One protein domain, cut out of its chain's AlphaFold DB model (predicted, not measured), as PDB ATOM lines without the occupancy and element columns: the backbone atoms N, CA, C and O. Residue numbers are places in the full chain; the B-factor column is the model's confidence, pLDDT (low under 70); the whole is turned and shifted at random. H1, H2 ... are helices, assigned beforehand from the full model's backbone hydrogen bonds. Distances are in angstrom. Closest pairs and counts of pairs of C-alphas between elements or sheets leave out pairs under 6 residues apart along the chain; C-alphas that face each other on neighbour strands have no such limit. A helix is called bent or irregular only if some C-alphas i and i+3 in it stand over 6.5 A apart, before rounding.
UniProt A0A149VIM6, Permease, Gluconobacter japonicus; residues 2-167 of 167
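AT A GLANCE: This is residues 2 to 167 of the 167 residues of the protein "Permease" of Gluconobacter japonicus (UniProt A0A149VIM6). A loose-sided, lengthwise bundle of helices is built round the long helix H4, with H1 and H5 packed at one end of it and H7 and H8 on its other side. The longest helix, H3, packs on the bundle with its first part alone, residues 41 to 47 stand free, and residues 115 to 123 stick out as a loop. The 166 printed residues hold eight named helices, H1 to H8 in chain order, and no named strand; the class is all helix. The whole is compact, with a radius of gyration of the C-alphas of 17.5 A and spans of 52 by 38 by 25 A.

HOW THE PARTS SIT: H3, residues 27 to 55, touches H1, residues 2 to 14, with residues 29 to 37 alone, at a shallow tilt of 24 degrees, opposite ways; the closest C-alphas, Val 11 and Pro 29, are 6.5 A apart. H3 and the hub H4, residues 62 to 89, form a helical hairpin but only just touch, with 3 pairs of C-alphas within 8 A, the closest Val 30 and Ile 80 at 7.0 A. H1 touches H4 at Ala 8 and Ile 80, their closest C-alphas, 4.8 A apart. H5, residues 93 to 107, touches H1 at a shallow tilt of 2 degrees, opposite ways, the closest C-alphas Ala 9 and Ala 94 being 4.7 A apart; it touches H4 only at the corner, Gly 87 to Ile 93, 5.2 A. H8, residues 147 to 166, touches H4 at a shallow tilt of 29 degrees, the same way, closest at the C-alphas of Asp 75 and Gly 157, 5.5 A. H7, residues 130 to 141, touches H4 at Leu 65 and Val 136, closest C-alphas at 6.2 A, and forms a helical hairpin with H8. H1, H3, H4, H5, H7 and H8 make a bundle, helices gathered together. H6, residues 123 to 126, only just touches H8, with 3 pairs within 8 A; H2, residues 16 to 21, touches no helix. Every O i to N i+4 pair is within hydrogen-bond range in H2 and H8, but 6 of 9 in H1, 24 of 25 in H3, 22 of 24 in H4, 10 of 11 in H5 and 6 of 8 in H7; H6 is too short for one.

IN THESE COORDINATES: H3 is 41.9 A long, from C-alpha 27 at (-153.766, -38.659, 139.294); H4 41.3 A; H8 28.9 A, ending at C-alpha 166 at (-137.887, -34.105, 137.558); H5 20.4 A; H1 18.1 A, irregular, C-alphas 9 and 12 being 7.5 A apart; H7 15.7 A; H2 8.8 A; H6 5.3 A.

THE WHOLE: The farthest C-alphas, Ala 21 and Tyr 118, are 56.2 A apart. The printed part has no cut. The link H5 to H6 is long, 15 residues. Mean pLDDT of the printed part is 72.3; 52 residues are under 70, among them 2 to 32.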
ATOM      1  N   SER A   2    -145.404 -56.756 133.853       61.41
ATOM      2  CA  SER A   2    -145.647 -56.523 132.411       61.41
ATOM      3  C   SER A   2    -147.034 -55.928 132.086       61.41
ATOM      4  O   SER A   2    -147.125 -54.938 131.364       61.41
ATOM      5  N   GLY A   3    -148.113 -56.437 132.699       63.94
ATOM      6  CA  GLY A   3    -149.455 -55.849 132.543       63.94
ATOM      7  C   GLY A   3    -149.548 -54.396 133.028       63.94
ATOM      8  O   GLY A   3    -150.095 -53.550 132.335       63.94
ATOM      9  N   VAL A   4    -148.905 -54.078 134.158       63.56
ATOM     10  CA  VAL A   4    -148.861 -52.719 134.728       63.56
ATOM     11  C   VAL A   4    -148.246 -51.725 133.752       63.56
ATOM     12  O   VAL A   4    -148.752 -50.619 133.600       63.56
ATOM     13  N   ILE A   5    -147.172 -52.128 133.080       61.38
ATOM     14  CA  ILE A   5    -146.380 -51.254 132.218       61.38
ATOM     15  C   ILE A   5    -147.057 -51.057 130.855       61.38
ATOM     16  O   ILE A   5    -147.107 -49.936 130.349       61.38
ATOM     17  N   ASN A   6    -147.650 -52.111 130.289       64.62
ATOM     18  CA  ASN A   6    -148.454 -52.000 129.067       64.62
ATOM     19  C   ASN A   6    -149.700 -51.131 129.278       64.62
ATOM     20  O   ASN A   6    -150.025 -50.271 128.456       64.62
ATOM     21  N   ASP A   7    -150.371 -51.312 130.412       63.09
ATOM     22  CA  ASP A   7    -151.528 -50.499 130.761       63.09
ATOM     23  C   ASP A   7    -151.142 -49.047 131.086       63.09
ATOM     24  O   ASP A   7    -151.882 -48.120 130.753       63.09
ATOM     25  N   ALA A   8    -149.971 -48.819 131.692       57.94
ATOM     26  CA  ALA A   8    -149.457 -47.477 131.966       57.94
ATOM     27  C   ALA A   8    -149.300 -46.651 130.688       57.94
ATOM     28  O   ALA A   8    -149.694 -45.485 130.650       57.94
ATOM     29  N   ALA A   9    -148.780 -47.265 129.624       57.69
ATOM     30  CA  ALA A   9    -148.534 -46.584 128.357       57.69
ATOM     31  C   ALA A   9    -149.821 -46.162 127.626       57.69
ATOM     32  O   ALA A   9    -149.788 -45.281 126.769       57.69
ATOM     33  N   THR A  10    -150.966 -46.748 127.985       57.62
ATOM     34  CA  THR A  10    -152.276 -46.426 127.400       57.62
ATOM     35  C   THR A  10    -153.220 -45.709 128.366       57.62
ATOM     36  O   THR A  10    -154.290 -45.255 127.960       57.62
ATOM     37  N   VAL A  11    -152.832 -45.530 129.634       61.25
ATOM     38  CA  VAL A  11    -153.716 -44.979 130.671       61.25
ATOM     39  C   VAL A  11    -154.201 -43.571 130.339       61.25
ATOM     40  O   VAL A  11    -155.389 -43.285 130.475       61.25
ATOM     41  N   PHE A  12    -153.328 -42.688 129.854       56.09
ATOM     42  CA  PHE A  12    -153.709 -41.304 129.552       56.09
ATOM     43  C   PHE A  12    -154.452 -41.167 128.217       56.09
ATOM     44  O   PHE A  12    -155.379 -40.361 128.104       56.09
ATOM     45  N   THR A  13    -154.128 -42.001 127.227       56.75
ATOM     46  CA  THR A  13    -154.816 -42.007 125.928       56.75
ATOM     47  C   THR A  13    -156.234 -42.570 126.050       56.75
ATOM     48  O   THR A  13    -157.170 -41.978 125.514       56.75
ATOM     49  N   GLN A  14    -156.439 -43.628 126.843       58.44
ATOM     50  CA  GLN A  14    -157.773 -44.165 127.149       58.44
ATOM     51  C   GLN A  14    -158.604 -43.224 128.032       58.44
ATOM     52  O   GLN A  14    -159.828 -43.186 127.924       58.44
ATOM     53  N   SER A  15    -157.950 -42.417 128.870       51.12
ATOM     54  CA  SER A  15    -158.616 -41.429 129.732       51.12
ATOM     55  C   SER A  15    -158.956 -40.116 129.025       51.12
ATOM     56  O   SER A  15    -159.575 -39.246 129.632       51.12
ATOM     57  N   THR A  16    -158.589 -39.945 127.750       52.09
ATOM     58  CA  THR A  16    -158.814 -38.698 126.994       52.09
ATOM     59  C   THR A  16    -160.301 -38.317 126.922       52.09
ATOM     60  O   THR A  16    -160.646 -37.147 127.077       52.09
ATOM     61  N   SER A  17    -161.210 -39.290 126.802       50.47
ATOM     62  CA  SER A  17    -162.664 -39.046 126.837       50.47
ATOM     63  C   SER A  17    -163.161 -38.541 128.200       50.47
ATOM     64  O   SER A  17    -164.085 -37.730 128.261       50.47
ATOM     65  N   LEU A  18    -162.515 -38.957 129.297       52.12
ATOM     66  CA  LEU A  18    -162.818 -38.504 130.658       52.12
ATOM     67  C   LEU A  18    -162.336 -37.069 130.906       52.12
ATOM     68  O   LEU A  18    -163.051 -36.310 131.558       52.12
ATOM     69  N   PHE A  19    -161.182 -36.682 130.345       53.16
ATOM     70  CA  PHE A  19    -160.672 -35.305 130.409       53.16
ATOM     71  C   PHE A  19    -161.512 -34.321 129.582       53.16
ATOM     72  O   PHE A  19    -161.667 -33.167 129.979       53.16
ATOM     73  N   HIS A  20    -162.090 -34.769 128.462       52.00
ATOM     74  CA  HIS A  20    -163.003 -33.946 127.664       52.00
ATOM     75  C   HIS A  20    -164.385 -33.776 128.309       52.00
ATOM     76  O   HIS A  20    -165.015 -32.740 128.115       52.00
ATOM     77  N   ALA A  21    -164.848 -34.751 129.097       49.97
ATOM     78  CA  ALA A  21    -166.142 -34.680 129.775       49.97
ATOM     79  C   ALA A  21    -166.101 -33.886 131.097       49.97
ATOM     80  O   ALA A  21    -167.080 -33.223 131.439       49.97
ATOM     81  N   ARG A  22    -164.994 -33.939 131.857       44.09
ATOM     82  CA  ARG A  22    -164.782 -33.168 133.100       44.09
ATOM     83  C   ARG A  22    -163.292 -32.871 133.316       44.09
ATOM     84  O   ARG A  22    -162.441 -33.695 133.003       44.09
ATOM     85  N   ARG A  23    -162.960 -31.726 133.932       49.09
ATOM     86  CA  ARG A  23    -161.592 -31.424 134.407       49.09
ATOM     87  C   ARG A  23    -161.254 -32.317 135.605       49.09
ATOM     88  O   ARG A  23    -161.507 -31.950 136.748       49.09
ATOM     89  N   ILE A  24    -160.739 -33.510 135.338       57.00
ATOM     90  CA  ILE A  24    -160.314 -34.470 136.360       57.00
ATOM     91  C   ILE A  24    -158.793 -34.332 136.552       57.00
ATOM     92  O   ILE A  24    -158.083 -34.209 135.555       57.00
ATOM     93  N   PRO A  25    -158.258 -34.332 137.788       61.12
ATOM     94  CA  PRO A  25    -156.815 -34.341 138.013       61.12
ATOM     95  C   PRO A  25    -156.165 -35.601 137.417       61.12
ATOM     96  O   PRO A  25    -156.704 -36.705 137.518       61.12
ATOM     97  N   ALA A  26    -154.978 -35.433 136.825       59.72
ATOM     98  CA  ALA A  26    -154.219 -36.478 136.128       59.72
ATOM     99  C   ALA A  26    -153.893 -37.716 136.992       59.72
ATOM    100  O   ALA A  26    -153.591 -38.784 136.468       59.72
ATOM    101  N   THR A  27    -154.006 -37.594 138.315       63.09
ATOM    102  CA  THR A  27    -153.766 -38.659 139.294       63.09
ATOM    103  C   THR A  27    -154.876 -39.712 139.352       63.09
ATOM    104  O   THR A  27    -154.608 -40.863 139.689       63.09
ATOM    105  N   LEU A  28    -156.123 -39.374 139.000       67.88
ATOM    106  CA  LEU A  28    -157.261 -40.299 139.127       67.88
ATOM    107  C   LEU A  28    -157.193 -41.508 138.171       67.88
ATOM    108  O   LEU A  28    -157.414 -42.632 138.632       67.88
ATOM    109  N   PRO A  29    -156.854 -41.339 136.877       66.50
ATOM    110  CA  PRO A  29    -156.596 -42.467 135.983       66.50
ATOM    111  C   PRO A  29    -155.472 -43.392 136.457       66.50
ATOM    112  O   PRO A  29    -155.601 -44.613 136.373       66.50
ATOM    113  N   VAL A  30    -154.399 -42.810 137.002       66.81
ATOM    114  CA  VAL A  30    -153.245 -43.545 137.534       66.81
ATOM    115  C   VAL A  30    -153.669 -44.399 138.728       66.81
ATOM    116  O   VAL A  30    -153.414 -45.601 138.742       66.81
ATOM    117  N   ILE A  31    -154.403 -43.821 139.684       66.94
ATOM    118  CA  ILE A  31    -154.929 -44.551 140.847       66.94
ATOM    119  C   ILE A  31    -155.863 -45.683 140.409       66.94
ATOM    120  O   ILE A  31    -155.748 -46.797 140.913       66.94
ATOM    121  N   ARG A  32    -156.760 -45.447 139.441       69.25
ATOM    122  CA  ARG A  32    -157.653 -46.497 138.920       69.25
ATOM    123  C   ARG A  32    -156.862 -47.673 138.339       69.25
ATOM    124  O   ARG A  32    -157.231 -48.821 138.585       69.25
ATOM    125  N   LEU A  33    -155.794 -47.403 137.587       70.50
ATOM    126  CA  LEU A  33    -154.946 -48.461 137.043       70.50
ATOM    127  C   LEU A  33    -154.220 -49.235 138.148       70.50
ATOM    128  O   LEU A  33    -154.195 -50.467 138.118       70.50
ATOM    129  N   VAL A  34    -153.659 -48.524 139.127       70.62
ATOM    130  CA  VAL A  34    -152.991 -49.139 140.280       70.62
ATOM    131  C   VAL A  34    -153.965 -50.050 141.015       70.62
ATOM    132  O   VAL A  34    -153.663 -51.224 141.190       70.62
ATOM    133  N   VAL A  35    -155.166 -49.568 141.351       73.88
ATOM    134  CA  VAL A  35    -156.206 -50.358 142.034       73.88
ATOM    135  C   VAL A  35    -156.577 -51.609 141.238       73.88
ATOM    136  O   VAL A  35    -156.670 -52.691 141.816       73.88
ATOM    137  N   ARG A  36    -156.736 -51.508 139.912       74.88
ATOM    138  CA  ARG A  36    -157.008 -52.683 139.070       74.88
ATOM    139  C   ARG A  36    -155.881 -53.714 139.163       74.88
ATOM    140  O   ARG A  36    -156.155 -54.896 139.336       74.88
ATOM    141  N   ASN A  37    -154.626 -53.277 139.091       73.38
ATOM    142  CA  ASN A  37    -153.478 -54.176 139.204       73.38
ATOM    143  C   ASN A  37    -153.292 -54.750 140.613       73.38
ATOM    144  O   ASN A  37    -152.910 -55.912 140.729       73.38
ATOM    145  N   VAL A  38    -153.613 -53.989 141.666       75.88
ATOM    146  CA  VAL A  38    -153.671 -54.487 143.052       75.88
ATOM    147  C   VAL A  38    -154.675 -55.631 143.150       75.88
ATOM    148  O   VAL A  38    -154.350 -56.680 143.696       75.88
ATOM    149  N   LEU A  39    -155.881 -55.453 142.604       77.50
ATOM    150  CA  LEU A  39    -156.935 -56.472 142.644       77.50
ATOM    151  C   LEU A  39    -156.532 -57.736 141.879       77.50
ATOM    152  O   LEU A  39    -156.691 -58.842 142.396       77.50
ATOM    153  N   THR A  40    -155.950 -57.587 140.687       77.81
ATOM    154  CA  THR A  40    -155.414 -58.721 139.922       77.81
ATOM    155  C   THR A  40    -154.301 -59.431 140.690       77.81
ATOM    156  O   THR A  40    -154.277 -60.659 140.739       77.81
ATOM    157  N   PHE A  41    -153.389 -58.688 141.319       77.75
ATOM    158  CA  PHE A  41    -152.331 -59.264 142.147       77.75
ATOM    159  C   PHE A  41    -152.905 -60.038 143.338       77.75
ATOM    160  O   PHE A  41    -152.541 -61.194 143.535       77.75
ATOM    161  N   LEU A  42    -153.852 -59.448 144.074       79.56
ATOM    162  CA  LEU A  42    -154.524 -60.087 145.206       79.56
ATOM    163  C   LEU A  42    -155.175 -61.411 144.784       79.56
ATOM    164  O   LEU A  42    -154.992 -62.425 145.448       79.56
ATOM    165  N   HIS A  43    -155.869 -61.422 143.642       81.75
ATOM    166  CA  HIS A  43    -156.478 -62.634 143.099       81.75
ATOM    167  C   HIS A  43    -155.438 -63.717 142.766       81.75
ATOM    168  O   HIS A  43    -155.635 -64.883 143.098       81.75
ATOM    169  N   ASN A  44    -154.300 -63.341 142.174       78.75
ATOM    170  CA  ASN A  44    -153.211 -64.283 141.892       78.75
ATOM    171  C   ASN A  44    -152.554 -64.824 143.175       78.75
ATOM    172  O   ASN A  44    -152.215 -66.004 143.243       78.75
ATOM    173  N   VAL A  45    -152.409 -63.993 144.213       80.69
ATOM    174  CA  VAL A  45    -151.867 -64.420 145.514       80.69
ATOM    175  C   VAL A  45    -152.764 -65.459 146.185       80.69
ATOM    176  O   VAL A  45    -152.240 -66.371 146.818       80.69
ATOM    177  N   VAL A  46    -154.090 -65.385 146.016       83.25
ATOM    178  CA  VAL A  46    -155.007 -66.410 146.549       83.25
ATOM    179  C   VAL A  46    -154.661 -67.794 146.000       83.25
ATOM    180  O   VAL A  46    -154.609 -68.750 146.768       83.25
ATOM    181  N   VAL A  47    -154.354 -67.907 144.704       83.88
ATOM    182  CA  VAL A  47    -153.946 -69.187 144.096       83.88
ATOM    183  C   VAL A  47    -152.673 -69.718 144.757       83.88
ATOM    184  O   VAL A  47    -152.617 -70.883 145.144       83.88
ATOM    185  N   VAL A  48    -151.674 -68.854 144.951       79.44
ATOM    186  CA  VAL A  48    -150.412 -69.212 145.620       79.44
ATOM    187  C   VAL A  48    -150.654 -69.654 147.070       79.44
ATOM    188  O   VAL A  48    -150.115 -70.670 147.503       79.44
ATOM    189  N   ALA A  49    -151.508 -68.941 147.808       80.81
ATOM    190  CA  ALA A  49    -151.860 -69.268 149.188       80.81
ATOM    191  C   ALA A  49    -152.579 -70.623 149.305       80.81
ATOM    192  O   ALA A  49    -152.271 -71.405 150.202       80.81
ATOM    193  N   VAL A  50    -153.493 -70.932 148.378       84.50
ATOM    194  CA  VAL A  50    -154.191 -72.228 148.325       84.50
ATOM    195  C   VAL A  50    -153.202 -73.368 148.080       84.50
ATOM    196  O   VAL A  50    -153.250 -74.377 148.781       84.50
ATOM    197  N   VAL A  51    -152.269 -73.202 147.136       84.06
ATOM    198  CA  VAL A  51    -151.226 -74.203 146.857       84.06
ATOM    199  C   VAL A  51    -150.366 -74.447 148.099       84.06
ATOM    200  O   VAL A  51    -150.192 -75.596 148.502       84.06
ATOM    201  N   PHE A  52    -149.888 -73.395 148.767       80.06
ATOM    202  CA  PHE A  52    -149.112 -73.560 150.001       80.06
ATOM    203  C   PHE A  52    -149.904 -74.225 151.130       80.06
ATOM    204  O   PHE A  52    -149.346 -75.051 151.853       80.06
ATOM    205  N   GLY A  53    -151.201 -73.926 151.249       80.94
ATOM    206  CA  GLY A  53    -152.091 -74.576 152.210       80.94
ATOM    207  C   GLY A  53    -152.235 -76.082 151.970       80.94
ATOM    208  O   GLY A  53    -152.199 -76.855 152.922       80.94
ATOM    209  N   ILE A  54    -152.328 -76.514 150.708       85.12
ATOM    210  CA  ILE A  54    -152.417 -77.940 150.348       85.12
ATOM    211  C   ILE A  54    -151.089 -78.656 150.628       85.12
ATOM    212  O   ILE A  54    -151.068 -79.692 151.292       85.12
ATOM    213  N   TYR A  55    -149.967 -78.096 150.164       80.56
ATOM    214  CA  TYR A  55    -148.648 -78.732 150.278       80.56
ATOM    215  C   TYR A  55    -147.973 -78.547 151.646       80.56
ATOM    216  O   TYR A  55    -146.909 -79.114 151.875       80.56
ATOM    217  N   HIS A  56    -148.575 -77.776 152.562       76.19
ATOM    218  CA  HIS A  56    -148.042 -77.469 153.898       76.19
ATOM    219  C   HIS A  56    -146.625 -76.855 153.890       76.19
ATOM    220  O   HIS A  56    -145.917 -76.876 154.897       76.19
ATOM    221  N   VAL A  57    -146.209 -76.262 152.769       70.75
ATOM    222  CA  VAL A  57    -144.916 -75.584 152.630       70.75
ATOM    223  C   VAL A  57    -145.119 -74.117 152.987       70.75
ATOM    224  O   VAL A  57    -145.513 -73.315 152.149       70.75
ATOM    225  N   TRP A  58    -144.890 -73.750 154.247       65.62
ATOM    226  CA  TRP A  58    -144.960 -72.347 154.654       65.62
ATOM    227  C   TRP A  58    -143.620 -71.645 154.389       65.62
ATOM    228  O   TRP A  58    -142.572 -72.172 154.780       65.62
ATOM    229  N   PRO A  59    -143.620 -70.455 153.755       65.38
ATOM    230  CA  PRO A  59    -142.409 -69.668 153.583       65.38
ATOM    231  C   PRO A  59    -141.812 -69.334 154.954       65.38
ATOM    232  O   PRO A  59    -142.472 -68.718 155.790       65.38
ATOM    233  N   LYS A  60    -140.549 -69.706 155.183       59.62
ATOM    234  CA  LYS A  60    -139.844 -69.423 156.447       59.62
ATOM    235  C   LYS A  60    -139.628 -67.919 156.683       59.62
ATOM    236  O   LYS A  60    -139.503 -67.495 157.825       59.62
ATOM    237  N   GLN A  61    -139.647 -67.119 155.613       63.44
ATOM    238  CA  GLN A  61    -139.287 -65.698 155.609       63.44
ATOM    239  C   GLN A  61    -140.472 -64.787 155.222       63.44
ATOM    240  O   GLN A  61    -140.386 -63.977 154.296       63.44
ATOM    241  N   SER A  62    -141.604 -64.897 155.922       65.38
ATOM    242  CA  SER A  62    -142.795 -64.061 155.674       65.38
ATOM    243  C   SER A  62    -142.538 -62.550 155.834       65.38
ATOM    244  O   SER A  62    -143.197 -61.741 155.183       65.38
ATOM    245  N   TRP A  63    -141.529 -62.157 156.622       68.75
ATOM    246  CA  TRP A  63    -141.122 -60.755 156.787       68.75
ATOM    247  C   TRP A  63    -140.614 -60.111 155.488       68.75
ATOM    248  O   TRP A  63    -140.985 -58.981 155.172       68.75
ATOM    249  N   SER A  64    -139.815 -60.832 154.696       70.12
ATOM    250  CA  SER A  64    -139.288 -60.314 153.425       70.12
ATOM    251  C   SER A  64    -140.411 -60.018 152.430       70.12
ATOM    252  O   SER A  64    -140.367 -59.003 151.737       70.12
ATOM    253  N   LEU A  65    -141.461 -60.848 152.420       71.12
ATOM    254  CA  LEU A  65    -142.646 -60.626 151.589       71.12
ATOM    255  C   LEU A  65    -143.388 -59.345 151.992       71.12
ATOM    256  O   LEU A  65    -143.750 -58.555 151.118       71.12
ATOM    257  N   LEU A  66    -143.549 -59.092 153.294       74.19
ATOM    258  CA  LEU A  66    -144.214 -57.884 153.793       74.19
ATOM    259  C   LEU A  66    -143.489 -56.595 153.394       74.19
ATOM    260  O   LEU A  66    -144.150 -55.614 153.073       74.19
ATOM    261  N   VAL A  67    -142.153 -56.594 153.375       74.25
ATOM    262  CA  VAL A  67    -141.353 -55.416 152.987       74.25
ATOM    263  C   VAL A  67    -141.247 -55.274 151.462       74.25
ATOM    264  O   VAL A  67    -141.195 -54.159 150.941       74.25
ATOM    265  N   SER A  68    -141.272 -56.387 150.724       74.94
ATOM    266  CA  SER A  68    -141.216 -56.380 149.257       74.94
ATOM    267  C   SER A  68    -142.450 -55.755 148.600       74.94
ATOM    268  O   SER A  68    -142.339 -55.103 147.564       74.94
ATOM    269  N   LEU A  69    -143.624 -55.917 149.220       75.56
ATOM    270  CA  LEU A  69    -144.899 -55.451 148.680       75.56
ATOM    271  C   LEU A  69    -144.968 -53.917 148.553       75.56
ATOM    272  O   LEU A  69    -145.258 -53.440 147.455       75.56
ATOM    273  N   PRO A  70    -144.682 -53.124 149.607       78.44
ATOM    274  CA  PRO A  70    -144.627 -51.668 149.505       78.44
ATOM    275  C   PRO A  70    -143.627 -51.169 148.462       78.44
ATOM    276  O   PRO A  70    -143.968 -50.269 147.701       78.44
ATOM    277  N   LEU A  71    -142.430 -51.765 148.396       79.06
ATOM    278  CA  LEU A  71    -141.417 -51.423 147.392       79.06
ATOM    279  C   LEU A  71    -141.948 -51.653 145.977       79.06
ATOM    280  O   LEU A  71    -141.934 -50.744 145.155       79.06
ATOM    281  N   TRP A  72    -142.536 -52.824 145.730       77.12
ATOM    282  CA  TRP A  72    -143.139 -53.144 144.441       77.12
ATOM    283  C   TRP A  72    -144.249 -52.163 144.043       77.12
ATOM    284  O   TRP A  72    -144.340 -51.764 142.877       77.12
ATOM    285  N   PHE A  73    -145.091 -51.754 144.998       74.81
ATOM    286  CA  PHE A  73    -146.121 -50.742 144.758       74.81
ATOM    287  C   PHE A  73    -145.528 -49.378 144.423       74.81
ATOM    288  O   PHE A  73    -145.995 -48.723 143.491       74.81
ATOM    289  N   LEU A  74    -144.507 -48.967 145.170       76.88
ATOM    290  CA  LEU A  74    -143.860 -47.674 145.027       76.88
ATOM    291  C   LEU A  74    -143.139 -47.553 143.674       76.88
ATOM    292  O   LEU A  74    -143.281 -46.533 142.995       76.88
ATOM    293  N   ASP A  75    -142.458 -48.615 143.247       79.25
ATOM    294  CA  ASP A  75    -141.784 -48.689 141.947       79.25
ATOM    295  C   ASP A  75    -142.793 -48.750 140.799       79.25
ATOM    296  O   ASP A  75    -142.679 -48.020 139.814       79.25
ATOM    297  N   SER A  76    -143.846 -49.562 140.945       71.06
ATOM    298  CA  SER A  76    -144.925 -49.635 139.954       71.06
ATOM    299  C   SER A  76    -145.599 -48.279 139.758       71.06
ATOM    300  O   SER A  76    -145.896 -47.901 138.627       71.06
ATOM    301  N   PHE A  77    -145.821 -47.521 140.835       72.88
ATOM    302  CA  PHE A  77    -146.414 -46.188 140.762       72.88
ATOM    303  C   PHE A  77    -145.524 -45.200 139.996       72.88
ATOM    304  O   PHE A  77    -146.013 -44.518 139.093       72.88
ATOM    305  N   ALA A  78    -144.220 -45.168 140.292       76.50
ATOM    306  CA  ALA A  78    -143.263 -44.318 139.581       76.50
ATOM    307  C   ALA A  78    -143.191 -44.659 138.086       76.50
ATOM    308  O   ALA A  78    -143.222 -43.766 137.238       76.50
ATOM    309  N   ILE A  79    -143.172 -45.951 137.749       74.38
ATOM    310  CA  ILE A  79    -143.153 -46.413 136.357       74.38
ATOM    311  C   ILE A  79    -144.436 -46.003 135.620       74.38
ATOM    312  O   ILE A  79    -144.360 -45.536 134.482       74.38
ATOM    313  N   ILE A  80    -145.609 -46.132 136.257       71.69
ATOM    314  CA  ILE A  80    -146.879 -45.705 135.651       71.69
ATOM    315  C   ILE A  80    -146.877 -44.197 135.386       71.69
ATOM    316  O   ILE A  80    -147.345 -43.770 134.331       71.69
ATOM    317  N   LEU A  81    -146.349 -43.393 136.311       70.19
ATOM    318  CA  LEU A  81    -146.246 -41.945 136.129       70.19
ATOM    319  C   LEU A  81    -145.320 -41.579 134.966       70.19
ATOM    320  O   LEU A  81    -145.735 -40.833 134.080       70.19
ATOM    321  N   LEU A  82    -144.110 -42.141 134.931       74.44
ATOM    322  CA  LEU A  82    -143.121 -41.863 133.885       74.44
ATOM    323  C   LEU A  82    -143.638 -42.253 132.498       74.44
ATOM    324  O   LEU A  82    -143.684 -41.434 131.579       74.44
ATOM    325  N   ILE A  83    -144.062 -43.506 132.349       71.31
ATOM    326  CA  ILE A  83    -144.500 -44.039 131.056       71.31
ATOM    327  C   ILE A  83    -145.832 -43.429 130.649       71.31
ATOM    328  O   ILE A  83    -146.041 -43.143 129.472       71.31
ATOM    329  N   GLY A  84    -146.726 -43.194 131.604       68.00
ATOM    330  CA  GLY A  84    -147.997 -42.557 131.330       68.00
ATOM    331  C   GLY A  84    -147.830 -41.114 130.844       68.00
ATOM    332  O   GLY A  84    -148.459 -40.738 129.855       68.00
ATOM    333  N   MET A  85    -146.946 -40.322 131.460       69.56
ATOM    334  CA  MET A  85    -146.672 -38.957 131.000       69.56
ATOM    335  C   MET A  85    -146.027 -38.948 129.606       69.56
ATOM    336  O   MET A  85    -146.451 -38.191 128.728       69.56
ATOM    337  N   LEU A  86    -145.058 -39.838 129.362       70.31
ATOM    338  CA  LEU A  86    -144.437 -39.995 128.043       70.31
ATOM    339  C   LEU A  86    -145.444 -40.457 126.980       70.31
ATOM    340  O   LEU A  86    -145.456 -39.909 125.881       70.31
ATOM    341  N   GLY A  87    -146.329 -41.398 127.314       66.56
ATOM    342  CA  GLY A  87    -147.399 -41.883 126.437       66.56
ATOM    343  C   GLY A  87    -148.491 -40.848 126.157       66.56
ATOM    344  O   GLY A  87    -149.079 -40.846 125.075       66.56
ATOM    345  N   ALA A  88    -148.742 -39.924 127.090       66.19
ATOM    346  CA  ALA A  88    -149.626 -38.781 126.867       66.19
ATOM    347  C   ALA A  88    -149.033 -37.785 125.859       66.19
ATOM    348  O   ALA A  88    -149.769 -37.206 125.058       66.19
ATOM    349  N   ARG A  89    -147.705 -37.605 125.877       69.06
ATOM    350  CA  ARG A  89    -146.981 -36.731 124.943       69.06
ATOM    351  C   ARG A  89    -146.773 -37.380 123.573       69.06
ATOM    352  O   ARG A  89    -146.904 -36.705 122.557       69.06
ATOM    353  N   PHE A  90    -146.466 -38.674 123.546       74.38
ATOM    354  CA  PHE A  90    -146.144 -39.434 122.343       74.38
ATOM    355  C   PHE A  90    -146.949 -40.736 122.311       74.38
ATOM    356  O   PHE A  90    -146.642 -41.696 123.020       74.38
ATOM    357  N   ARG A  91    -147.967 -40.795 121.444       67.81
ATOM    358  CA  ARG A  91    -148.840 -41.977 121.303       67.81
ATOM    359  C   ARG A  91    -148.090 -43.249 120.879       67.81
ATOM    360  O   ARG A  91    -148.557 -44.342 121.188       67.81
ATOM    361  N   ASP A  92    -146.920 -43.109 120.262       75.50
ATOM    362  CA  ASP A  92    -146.084 -44.226 119.802       75.50
ATOM    363  C   ASP A  92    -145.326 -44.933 120.941       75.50
ATOM    364  O   ASP A  92    -144.799 -46.027 120.755       75.50
ATOM    365  N   ILE A  93    -145.312 -44.367 122.154       74.19
ATOM    366  CA  ILE A  93    -144.659 -44.989 123.317       74.19
ATOM    367  C   ILE A  93    -145.359 -46.290 123.723       74.19
ATOM    368  O   ILE A  93    -144.692 -47.225 124.155       74.19
ATOM    369  N   ALA A  94    -146.678 -46.400 123.542       69.44
ATOM    370  CA  ALA A  94    -147.422 -47.613 123.882       69.44
ATOM    371  C   ALA A  94    -146.934 -48.874 123.137       69.44
ATOM    372  O   ALA A  94    -146.547 -49.834 123.811       69.44
ATOM    373  N   PRO A  95    -146.881 -48.905 121.791       74.56
ATOM    374  CA  PRO A  95    -146.351 -50.063 121.070       74.56
ATOM    375  C   PRO A  95    -144.848 -50.298 121.314       74.56
ATOM    376  O   PRO A  95    -144.403 -51.450 121.352       74.56
ATOM    377  N   ILE A  96    -144.061 -49.239 121.535       78.69
ATOM    378  CA  ILE A  96    -142.631 -49.358 121.865       78.69
ATOM    379  C   ILE A  96    -142.446 -50.068 123.210       78.69
ATOM    380  O   ILE A  96    -141.678 -51.026 123.299       78.69
ATOM    381  N   MET A  97    -143.179 -49.654 124.246       74.00
ATOM    382  CA  MET A  97    -143.096 -50.274 125.570       74.00
ATOM    383  C   MET A  97    -143.506 -51.745 125.543       74.00
ATOM    384  O   MET A  97    -142.847 -52.556 126.192       74.00
ATOM    385  N   ALA A  98    -144.525 -52.110 124.761       73.06
ATOM    386  CA  ALA A  98    -144.916 -53.508 124.585       73.06
ATOM    387  C   ALA A  98    -143.765 -54.358 124.019       73.06
ATOM    388  O   ALA A  98    -143.477 -55.442 124.531       73.06
ATOM    389  N   SER A  99    -143.059 -53.828 123.019       80.94
ATOM    390  CA  SER A  99    -141.911 -54.494 122.393       80.94
ATOM    391  C   SER A  99    -140.724 -54.604 123.357       80.94
ATOM    392  O   SER A  99    -140.100 -55.657 123.478       80.94
ATOM    393  N   ILE A 100    -140.443 -53.535 124.107       80.19
ATOM    394  CA  ILE A 100    -139.379 -53.501 125.116       80.19
ATOM    395  C   ILE A 100    -139.646 -54.523 126.226       80.19
ATOM    396  O   ILE A 100    -138.754 -55.287 126.589       80.19
ATOM    397  N   LEU A 101    -140.875 -54.589 126.742       77.19
ATOM    398  CA  LEU A 101    -141.253 -55.564 127.766       77.19
ATOM    399  C   LEU A 101    -141.127 -57.004 127.283       77.19
ATOM    400  O   LEU A 101    -140.785 -57.879 128.076       77.19
ATOM    401  N   GLN A 102    -141.391 -57.256 126.001       77.00
ATOM    402  CA  GLN A 102    -141.185 -58.573 125.413       77.00
ATOM    403  C   GLN A 102    -139.704 -58.964 125.435       77.00
ATOM    404  O   GLN A 102    -139.389 -60.095 125.792       77.00
ATOM    405  N   ILE A 103    -138.796 -58.033 125.131       81.31
ATOM    406  CA  ILE A 103    -137.348 -58.264 125.249       81.31
ATOM    407  C   ILE A 103    -136.969 -58.512 126.715       81.31
ATOM    408  O   ILE A 103    -136.308 -59.507 127.017       81.31
ATOM    409  N   PHE A 104    -137.438 -57.666 127.637       78.88
ATOM    410  CA  PHE A 104    -137.171 -57.829 129.070       78.88
ATOM    411  C   PHE A 104    -137.691 -59.153 129.624       78.88
ATOM    412  O   PHE A 104    -137.043 -59.739 130.475       78.88
ATOM    413  N   PHE A 105    -138.797 -59.694 129.120       76.62
ATOM    414  CA  PHE A 105    -139.276 -61.005 129.558       76.62
ATOM    415  C   PHE A 105    -138.265 -62.139 129.304       76.62
ATOM    416  O   PHE A 105    -138.214 -63.092 130.081       76.62
ATOM    417  N   PHE A 106    -137.455 -62.037 128.246       76.94
ATOM    418  CA  PHE A 106    -136.387 -62.999 127.963       76.94
ATOM    419  C   PHE A 106    -135.092 -62.687 128.722       76.94
ATOM    420  O   PHE A 106    -134.412 -63.610 129.175       76.94
ATOM    421  N   VAL A 107    -134.755 -61.399 128.853       77.62
ATOM    422  CA  VAL A 107    -133.533 -60.933 129.533       77.62
ATOM    423  C   VAL A 107    -133.626 -61.114 131.047       77.62
ATOM    424  O   VAL A 107    -132.662 -61.545 131.675       77.62
ATOM    425  N   THR A 108    -134.777 -60.818 131.639       79.31
ATOM    426  CA  THR A 108    -135.027 -61.009 133.062       79.31
ATOM    427  C   THR A 108    -135.274 -62.502 133.328       79.31
ATOM    428  O   THR A 108    -136.042 -63.135 132.598       79.31
ATOM    429  N   PRO A 109    -134.683 -63.096 134.381       73.62
ATOM    430  CA  PRO A 109    -134.847 -64.510 134.734       73.62
ATOM    431  C   PRO A 109    -136.235 -64.807 135.316       73.62
ATOM    432  O   PRO A 109    -136.415 -65.112 136.496       73.62
ATOM    433  N   VAL A 110    -137.255 -64.711 134.465       74.81
ATOM    434  CA  VAL A 110    -138.629 -65.098 134.787       74.81
ATOM    435  C   VAL A 110    -138.787 -66.603 134.569       74.81
ATOM    436  O   VAL A 110    -139.195 -67.324 135.481       74.81
ATOM    437  N   ILE A 111    -138.408 -67.078 133.376       71.44
ATOM    438  CA  ILE A 111    -138.561 -68.479 132.942       71.44
ATOM    439  C   ILE A 111    -137.401 -69.356 133.428       71.44
ATOM    440  O   ILE A 111    -137.576 -70.542 133.699       71.44
ATOM    441  N   TRP A 112    -136.207 -68.780 133.545       73.62
ATOM    442  CA  TRP A 112    -134.977 -69.496 133.868       73.62
ATOM    443  C   TRP A 112    -134.458 -69.100 135.253       73.62
ATOM    444  O   TRP A 112    -134.762 -68.024 135.764       73.62
ATOM    445  N   LYS A 113    -133.705 -70.000 135.896       70.88
ATOM    446  CA  LYS A 113    -133.070 -69.729 137.193       70.88
ATOM    447  C   LYS A 113    -131.753 -68.958 137.006       70.88
ATOM    448  O   LYS A 113    -130.949 -69.385 136.177       70.88
ATOM    449  N   PRO A 114    -131.470 -67.916 137.809       69.25
ATOM    450  CA  PRO A 114    -130.221 -67.148 137.719       69.25
ATOM    451  C   PRO A 114    -128.944 -67.995 137.832       69.25
ATOM    452  O   PRO A 114    -127.898 -67.604 137.320       69.25
ATOM    453  N   ASP A 115    -129.025 -69.161 138.477       70.19
ATOM    454  CA  ASP A 115    -127.892 -70.068 138.700       70.19
ATOM    455  C   ASP A 115    -127.428 -70.818 137.440       70.19
ATOM    456  O   ASP A 115    -126.367 -71.433 137.450       70.19
ATOM    457  N   LEU A 116    -128.184 -70.741 136.339       66.75
ATOM    458  CA  LEU A 116    -127.779 -71.298 135.040       66.75
ATOM    459  C   LEU A 116    -126.663 -70.477 134.368       66.75
ATOM    460  O   LEU A 116    -126.016 -70.965 133.442       66.75
ATOM    461  N   ILE A 117    -126.420 -69.242 134.823       69.44
ATOM    462  CA  ILE A 117    -125.413 -68.343 134.256       69.44
ATOM    463  C   ILE A 117    -124.201 -68.254 135.190       69.44
ATOM    464  O   ILE A 117    -124.232 -67.583 136.223       69.44
ATOM    465  N   TYR A 118    -123.093 -68.879 134.782       61.31
ATOM    466  CA  TYR A 118    -121.815 -68.817 135.503       61.31
ATOM    467  C   TYR A 118    -121.054 -67.498 135.282       61.31
ATOM    468  O   TYR A 118    -120.331 -67.051 136.171       61.31
ATOM    469  N   VAL A 119    -121.230 -66.839 134.128       60.62
ATOM    470  CA  VAL A 119    -120.521 -65.600 133.759       60.62
ATOM    471  C   VAL A 119    -121.533 -64.489 133.492       60.62
ATOM    472  O   VAL A 119    -122.389 -64.628 132.629       60.62
ATOM    473  N   GLY A 120    -121.439 -63.375 134.225       66.31
ATOM    474  CA  GLY A 120    -122.310 -62.209 134.023       66.31
ATOM    475  C   GLY A 120    -123.484 -62.074 134.999       66.31
ATOM    476  O   GLY A 120    -124.284 -61.152 134.864       66.31
ATOM    477  N   ARG A 121    -123.548 -62.906 136.047       70.38
ATOM    478  CA  ARG A 121    -124.578 -62.841 137.107       70.38
ATOM    479  C   ARG A 121    -124.659 -61.480 137.822       70.38
ATOM    480  O   ARG A 121    -125.686 -61.138 138.392       70.38
ATOM    481  N   GLN A 122    -123.589 -60.687 137.776       70.56
ATOM    482  CA  GLN A 122    -123.556 -59.313 138.288       70.56
ATOM    483  C   GLN A 122    -124.323 -58.309 137.414       70.56
ATOM    484  O   GLN A 122    -124.880 -57.356 137.946       70.56
ATOM    485  N   TYR A 123    -124.402 -58.532 136.096       75.50
ATOM    486  CA  TYR A 123    -125.132 -57.644 135.185       75.50
ATOM    487  C   TYR A 123    -126.644 -57.762 135.360       75.50
ATOM    488  O   TYR A 123    -127.361 -56.808 135.088       75.50
ATOM    489  N   LEU A 124    -127.125 -58.884 135.902       74.38
ATOM    490  CA  LEU A 124    -128.525 -59.035 136.294       74.38
ATOM    491  C   LEU A 124    -128.952 -57.995 137.336       74.38
ATOM    492  O   LEU A 124    -130.096 -57.571 137.325       74.38
ATOM    493  N   LEU A 125    -128.043 -57.516 138.194       73.06
ATOM    494  CA  LEU A 125    -128.361 -56.454 139.159       73.06
ATOM    495  C   LEU A 125    -128.628 -55.095 138.493       73.06
ATOM    496  O   LEU A 125    -129.225 -54.229 139.123       73.06
ATOM    497  N   LEU A 126    -128.180 -54.899 137.247       74.44
ATOM    498  CA  LEU A 126    -128.455 -53.685 136.477       74.44
ATOM    499  C   LEU A 126    -129.840 -53.713 135.828       74.44
ATOM    500  O   LEU A 126    -130.347 -52.655 135.460       74.44
ATOM    501  N   ASP A 127    -130.446 -54.893 135.681       78.69
ATOM    502  CA  ASP A 127    -131.802 -55.003 135.159       78.69
ATOM    503  C   ASP A 127    -132.778 -54.358 136.167       78.69
ATOM    504  O   ASP A 127    -132.809 -54.771 137.330       78.69
ATOM    505  N   PRO A 128    -133.570 -53.348 135.759       71.81
ATOM    506  CA  PRO A 128    -134.533 -52.676 136.633       71.81
ATOM    507  C   PRO A 128    -135.619 -53.603 137.193       71.81
ATOM    508  O   PRO A 128    -136.216 -53.288 138.219       71.81
ATOM    509  N   PHE A 129    -135.897 -54.741 136.551       77.69
ATOM    510  CA  PHE A 129    -136.943 -55.664 136.995       77.69
ATOM    511  C   PHE A 129    -136.418 -56.801 137.870       77.69
ATOM    512  O   PHE A 129    -137.185 -57.360 138.658       77.69
ATOM    513  N   TYR A 130    -135.135 -57.151 137.749       81.56
ATOM    514  CA  TYR A 130    -134.575 -58.336 138.396       81.56
ATOM    515  C   TYR A 130    -134.547 -58.253 139.930       81.56
ATOM    516  O   TYR A 130    -135.080 -59.172 140.556       81.56
ATOM    517  N   PRO A 131    -134.012 -57.191 140.575       81.88
ATOM    518  CA  PRO A 131    -133.950 -57.125 142.033       81.88
ATOM    519  C   PRO A 131    -135.325 -57.233 142.691       81.88
ATOM    520  O   PRO A 131    -135.497 -57.989 143.642       81.88
ATOM    521  N   ILE A 132    -136.324 -56.542 142.141       78.25
ATOM    522  CA  ILE A 132    -137.700 -56.558 142.652       78.25
ATOM    523  C   ILE A 132    -138.338 -57.944 142.477       78.25
ATOM    524  O   ILE A 132    -138.985 -58.444 143.399       78.25
ATOM    525  N   LEU A 133    -138.150 -58.588 141.317       79.25
ATOM    526  CA  LEU A 133    -138.652 -59.946 141.077       79.25
ATOM    527  C   LEU A 133    -138.035 -60.958 142.038       79.25
ATOM    528  O   LEU A 133    -138.755 -61.779 142.602       79.25
ATOM    529  N   GLU A 134    -136.723 -60.887 142.239       80.12
ATOM    530  CA  GLU A 134    -135.988 -61.838 143.067       80.12
ATOM    531  C   GLU A 134    -136.335 -61.689 144.556       80.12
ATOM    532  O   GLU A 134    -136.505 -62.689 145.249       80.12
ATOM    533  N   ILE A 135    -136.538 -60.456 145.042       80.62
ATOM    534  CA  ILE A 135    -136.974 -60.192 146.425       80.62
ATOM    535  C   ILE A 135    -138.355 -60.813 146.711       80.62
ATOM    536  O   ILE A 135    -138.599 -61.258 147.831       80.62
ATOM    537  N   VAL A 136    -139.252 -60.871 145.719       76.62
ATOM    538  CA  VAL A 136    -140.566 -61.526 145.856       76.62
ATOM    539  C   VAL A 136    -140.460 -63.041 145.654       76.62
ATOM    540  O   VAL A 136    -141.126 -63.807 146.349       76.62
ATOM    541  N   ARG A 137    -139.622 -63.493 144.715       78.25
ATOM    542  CA  ARG A 137    -139.470 -64.904 144.333       78.25
ATOM    543  C   ARG A 137    -138.744 -65.734 145.389       78.25
ATOM    544  O   ARG A 137    -139.224 -66.816 145.718       78.25
ATOM    545  N   ALA A 138    -137.616 -65.257 145.907       77.69
ATOM    546  CA  ALA A 138    -136.768 -66.033 146.813       77.69
ATOM    547  C   ALA A 138    -137.508 -66.484 148.093       77.69
ATOM    548  O   ALA A 138    -137.484 -67.682 148.384       77.69
ATOM    549  N   PRO A 139    -138.299 -65.632 148.784       75.25
ATOM    550  CA  PRO A 139    -139.092 -66.075 149.930       75.25
ATOM    551  C   PRO A 139    -140.118 -67.160 149.580       75.25
ATOM    552  O   PRO A 139    -140.332 -68.069 150.377       75.25
ATOM    553  N   LEU A 140    -140.728 -67.101 148.388       72.62
ATOM    554  CA  LEU A 140    -141.687 -68.112 147.918       72.62
ATOM    555  C   LEU A 140    -141.014 -69.463 147.639       72.62
ATOM    556  O   LEU A 140    -141.661 -70.500 147.756       72.62
ATOM    557  N   MET A 141    -139.725 -69.459 147.289       73.06
ATOM    558  CA  MET A 141    -138.913 -70.672 147.131       73.06
ATOM    559  C   MET A 141    -138.288 -71.150 148.451       73.06
ATOM    560  O   MET A 141    -137.681 -72.217 148.486       73.06
ATOM    561  N   GLY A 142    -138.462 -70.398 149.545       69.88
ATOM    562  CA  GLY A 142    -137.821 -70.676 150.830       69.88
ATOM    563  C   GLY A 142    -136.320 -70.366 150.846       69.88
ATOM    564  O   GLY A 142    -135.614 -70.878 151.712       69.88
ATOM    565  N   GLU A 143    -135.846 -69.560 149.894       73.50
ATOM    566  CA  GLU A 143    -134.459 -69.115 149.769       73.50
ATOM    567  C   GLU A 143    -134.259 -67.739 150.422       73.50
ATOM    568  O   GLU A 143    -135.163 -66.895 150.452       73.50
ATOM    569  N   ASP A 144    -133.051 -67.497 150.936       73.38
ATOM    570  CA  ASP A 144    -132.700 -66.226 151.564       73.38
ATOM    571  C   ASP A 144    -132.413 -65.137 150.526       73.38
ATOM    572  O   ASP A 144    -131.632 -65.301 149.584       73.38
ATOM    573  N   VAL A 145    -133.003 -63.962 150.746       77.94
ATOM    574  CA  VAL A 145    -132.766 -62.791 149.901       77.94
ATOM    575  C   VAL A 145    -131.414 -62.171 150.257       77.94
ATOM    576  O   VAL A 145    -131.228 -61.641 151.352       77.94
ATOM    577  N   ARG A 146    -130.471 -62.164 149.309       80.00
ATOM    578  CA  ARG A 146    -129.172 -61.483 149.471       80.00
ATOM    579  C   ARG A 146    -129.353 -59.979 149.701       80.00
ATOM    580  O   ARG A 146    -130.058 -59.315 148.942       80.00
ATOM    581  N   SER A 147    -128.604 -59.401 150.642       80.19
ATOM    582  CA  SER A 147    -128.638 -57.957 150.947       80.19
ATOM    583  C   SER A 147    -128.312 -57.058 149.748       80.19
ATOM    584  O   SER A 147    -128.812 -55.941 149.654       80.19
ATOM    585  N   SER A 148    -127.523 -57.547 148.787       80.44
ATOM    586  CA  SER A 148    -127.219 -56.822 147.547       80.44
ATOM    587  C   SER A 148    -128.456 -56.570 146.676       80.44
ATOM    588  O   SER A 148    -128.501 -55.559 145.983       80.44
ATOM    589  N   LEU A 149    -129.452 -57.467 146.708       82.25
ATOM    590  CA  LEU A 149    -130.704 -57.295 145.959       82.25
ATOM    591  C   LEU A 149    -131.551 -56.180 146.571       82.25
ATOM    592  O   LEU A 149    -132.068 -55.345 145.840       82.25
ATOM    593  N   TRP A 150    -131.620 -56.112 147.903       81.50
ATOM    594  CA  TRP A 150    -132.308 -55.029 148.608       81.50
ATOM    595  C   TRP A 150    -131.720 -53.660 148.275       81.50
ATOM    596  O   TRP A 150    -132.461 -52.735 147.958       81.50
ATOM    597  N   ILE A 151    -130.388 -53.539 148.296       84.00
ATOM    598  CA  ILE A 151    -129.704 -52.285 147.953       84.00
ATOM    599  C   ILE A 151    -129.987 -51.900 146.498       84.00
ATOM    600  O   ILE A 151    -130.301 -50.744 146.231       84.00
ATOM    601  N   ALA A 152    -129.915 -52.861 145.570       83.25
ATOM    602  CA  ALA A 152    -130.197 -52.613 144.160       83.25
ATOM    603  C   ALA A 152    -131.649 -52.158 143.936       83.25
ATOM    604  O   ALA A 152    -131.860 -51.152 143.266       83.25
ATOM    605  N   ALA A 153    -132.629 -52.826 144.555       82.25
ATOM    606  CA  ALA A 153    -134.040 -52.459 144.443       82.25
ATOM    607  C   ALA A 153    -134.319 -51.057 145.009       82.25
ATOM    608  O   ALA A 153    -134.966 -50.245 144.357       82.25
ATOM    609  N   ILE A 154    -133.775 -50.731 146.187       83.12
ATOM    610  CA  ILE A 154    -133.939 -49.398 146.785       83.12
ATOM    611  C   ILE A 154    -133.267 -48.326 145.918       83.12
ATOM    612  O   ILE A 154    -133.862 -47.281 145.669       83.12
ATOM    613  N   ALA A 155    -132.047 -48.572 145.432       85.31
ATOM    614  CA  ALA A 155    -131.337 -47.630 144.570       85.31
ATOM    615  C   ALA A 155    -132.097 -47.375 143.257       85.31
ATOM    616  O   ALA A 155    -132.218 -46.226 142.829       85.31
ATOM    617  N   GLN A 156    -132.650 -48.429 142.652       82.75
ATOM    618  CA  GLN A 156    -133.492 -48.332 141.460       82.75
ATOM    619  C   GLN A 156    -134.783 -47.558 141.746       82.75
ATOM    620  O   GLN A 156    -135.119 -46.656 140.979       82.75
ATOM    621  N   GLY A 157    -135.459 -47.831 142.863       81.62
ATOM    622  CA  GLY A 157    -136.670 -47.112 143.259       81.62
ATOM    623  C   GLY A 157    -136.430 -45.622 143.500       81.62
ATOM    624  O   GLY A 157    -137.179 -44.780 143.004       81.62
ATOM    625  N   VAL A 158    -135.334 -45.266 144.181       83.12
ATOM    626  CA  VAL A 158    -134.925 -43.864 144.381       83.12
ATOM    627  C   VAL A 158    -134.639 -43.179 143.045       83.12
ATOM    628  O   VAL A 158    -135.060 -42.042 142.838       83.12
ATOM    629  N   LEU A 159    -133.964 -43.864 142.120       84.88
ATOM    630  CA  LEU A 159    -133.671 -43.329 140.793       84.88
ATOM    631  C   LEU A 159    -134.949 -43.118 139.967       84.88
ATOM    632  O   LEU A 159    -135.107 -42.067 139.348       84.88
ATOM    633  N   LEU A 160    -135.886 -44.070 140.003       80.69
ATOM    634  CA  LEU A 160    -137.186 -43.961 139.334       80.69
ATOM    635  C   LEU A 160    -138.005 -42.787 139.874       80.69
ATOM    636  O   LEU A 160    -138.547 -42.009 139.092       80.69
ATOM    637  N   TRP A 161    -138.063 -42.624 141.196       80.94
ATOM    638  CA  TRP A 161    -138.753 -41.497 141.820       80.94
ATOM    639  C   TRP A 161    -138.071 -40.157 141.554       80.94
ATOM    640  O   TRP A 161    -138.760 -39.170 141.308       80.94
ATOM    641  N   GLY A 162    -136.736 -40.115 141.544       80.88
ATOM    642  CA  GLY A 162    -135.976 -38.919 141.182       80.88
ATOM    643  C   GLY A 162    -136.261 -38.465 139.748       80.88
ATOM    644  O   GLY A 162    -136.507 -37.284 139.514       80.88
ATOM    645  N   LEU A 163    -136.308 -39.406 138.801       79.69
ATOM    646  CA  LEU A 163    -136.695 -39.120 137.418       79.69
ATOM    647  C   LEU A 163    -138.161 -38.693 137.307       79.69
ATOM    648  O   LEU A 163    -138.463 -37.766 136.562       79.69
ATOM    649  N   ALA A 164    -139.063 -39.338 138.051       75.06
ATOM    650  CA  ALA A 164    -140.483 -38.996 138.048       75.06
ATOM    651  C   ALA A 164    -140.756 -37.597 138.620       75.06
ATOM    652  O   ALA A 164    -141.660 -36.924 138.146       75.06
ATOM    653  N   ALA A 165    -139.985 -37.158 139.618       74.69
ATOM    654  CA  ALA A 165    -140.107 -35.824 140.206       74.69
ATOM    655  C   ALA A 165    -139.487 -34.713 139.339       74.69
ATOM    656  O   ALA A 165    -139.849 -33.549 139.496       74.69
ATOM    657  N   ALA A 166    -138.539 -35.053 138.461       73.94
ATOM    658  CA  ALA A 166    -137.887 -34.105 137.558       73.94
ATOM    659  C   ALA A 166    -138.694 -33.813 136.276       73.94
ATOM    660  O   ALA A 166    -138.354 -32.872 135.556       73.94
ATOM    661  N   LEU A 167    -139.709 -34.633 135.980       64.00
ATOM    662  CA  LEU A 167    -140.554 -34.569 134.785       64.00
ATOM    663  C   LEU A 167    -141.826 -33.745 135.041       64.00
ATOM    664  O   LEU A 167    -142.172 -32.928 134.158       64.00
TER     665      LEU A 167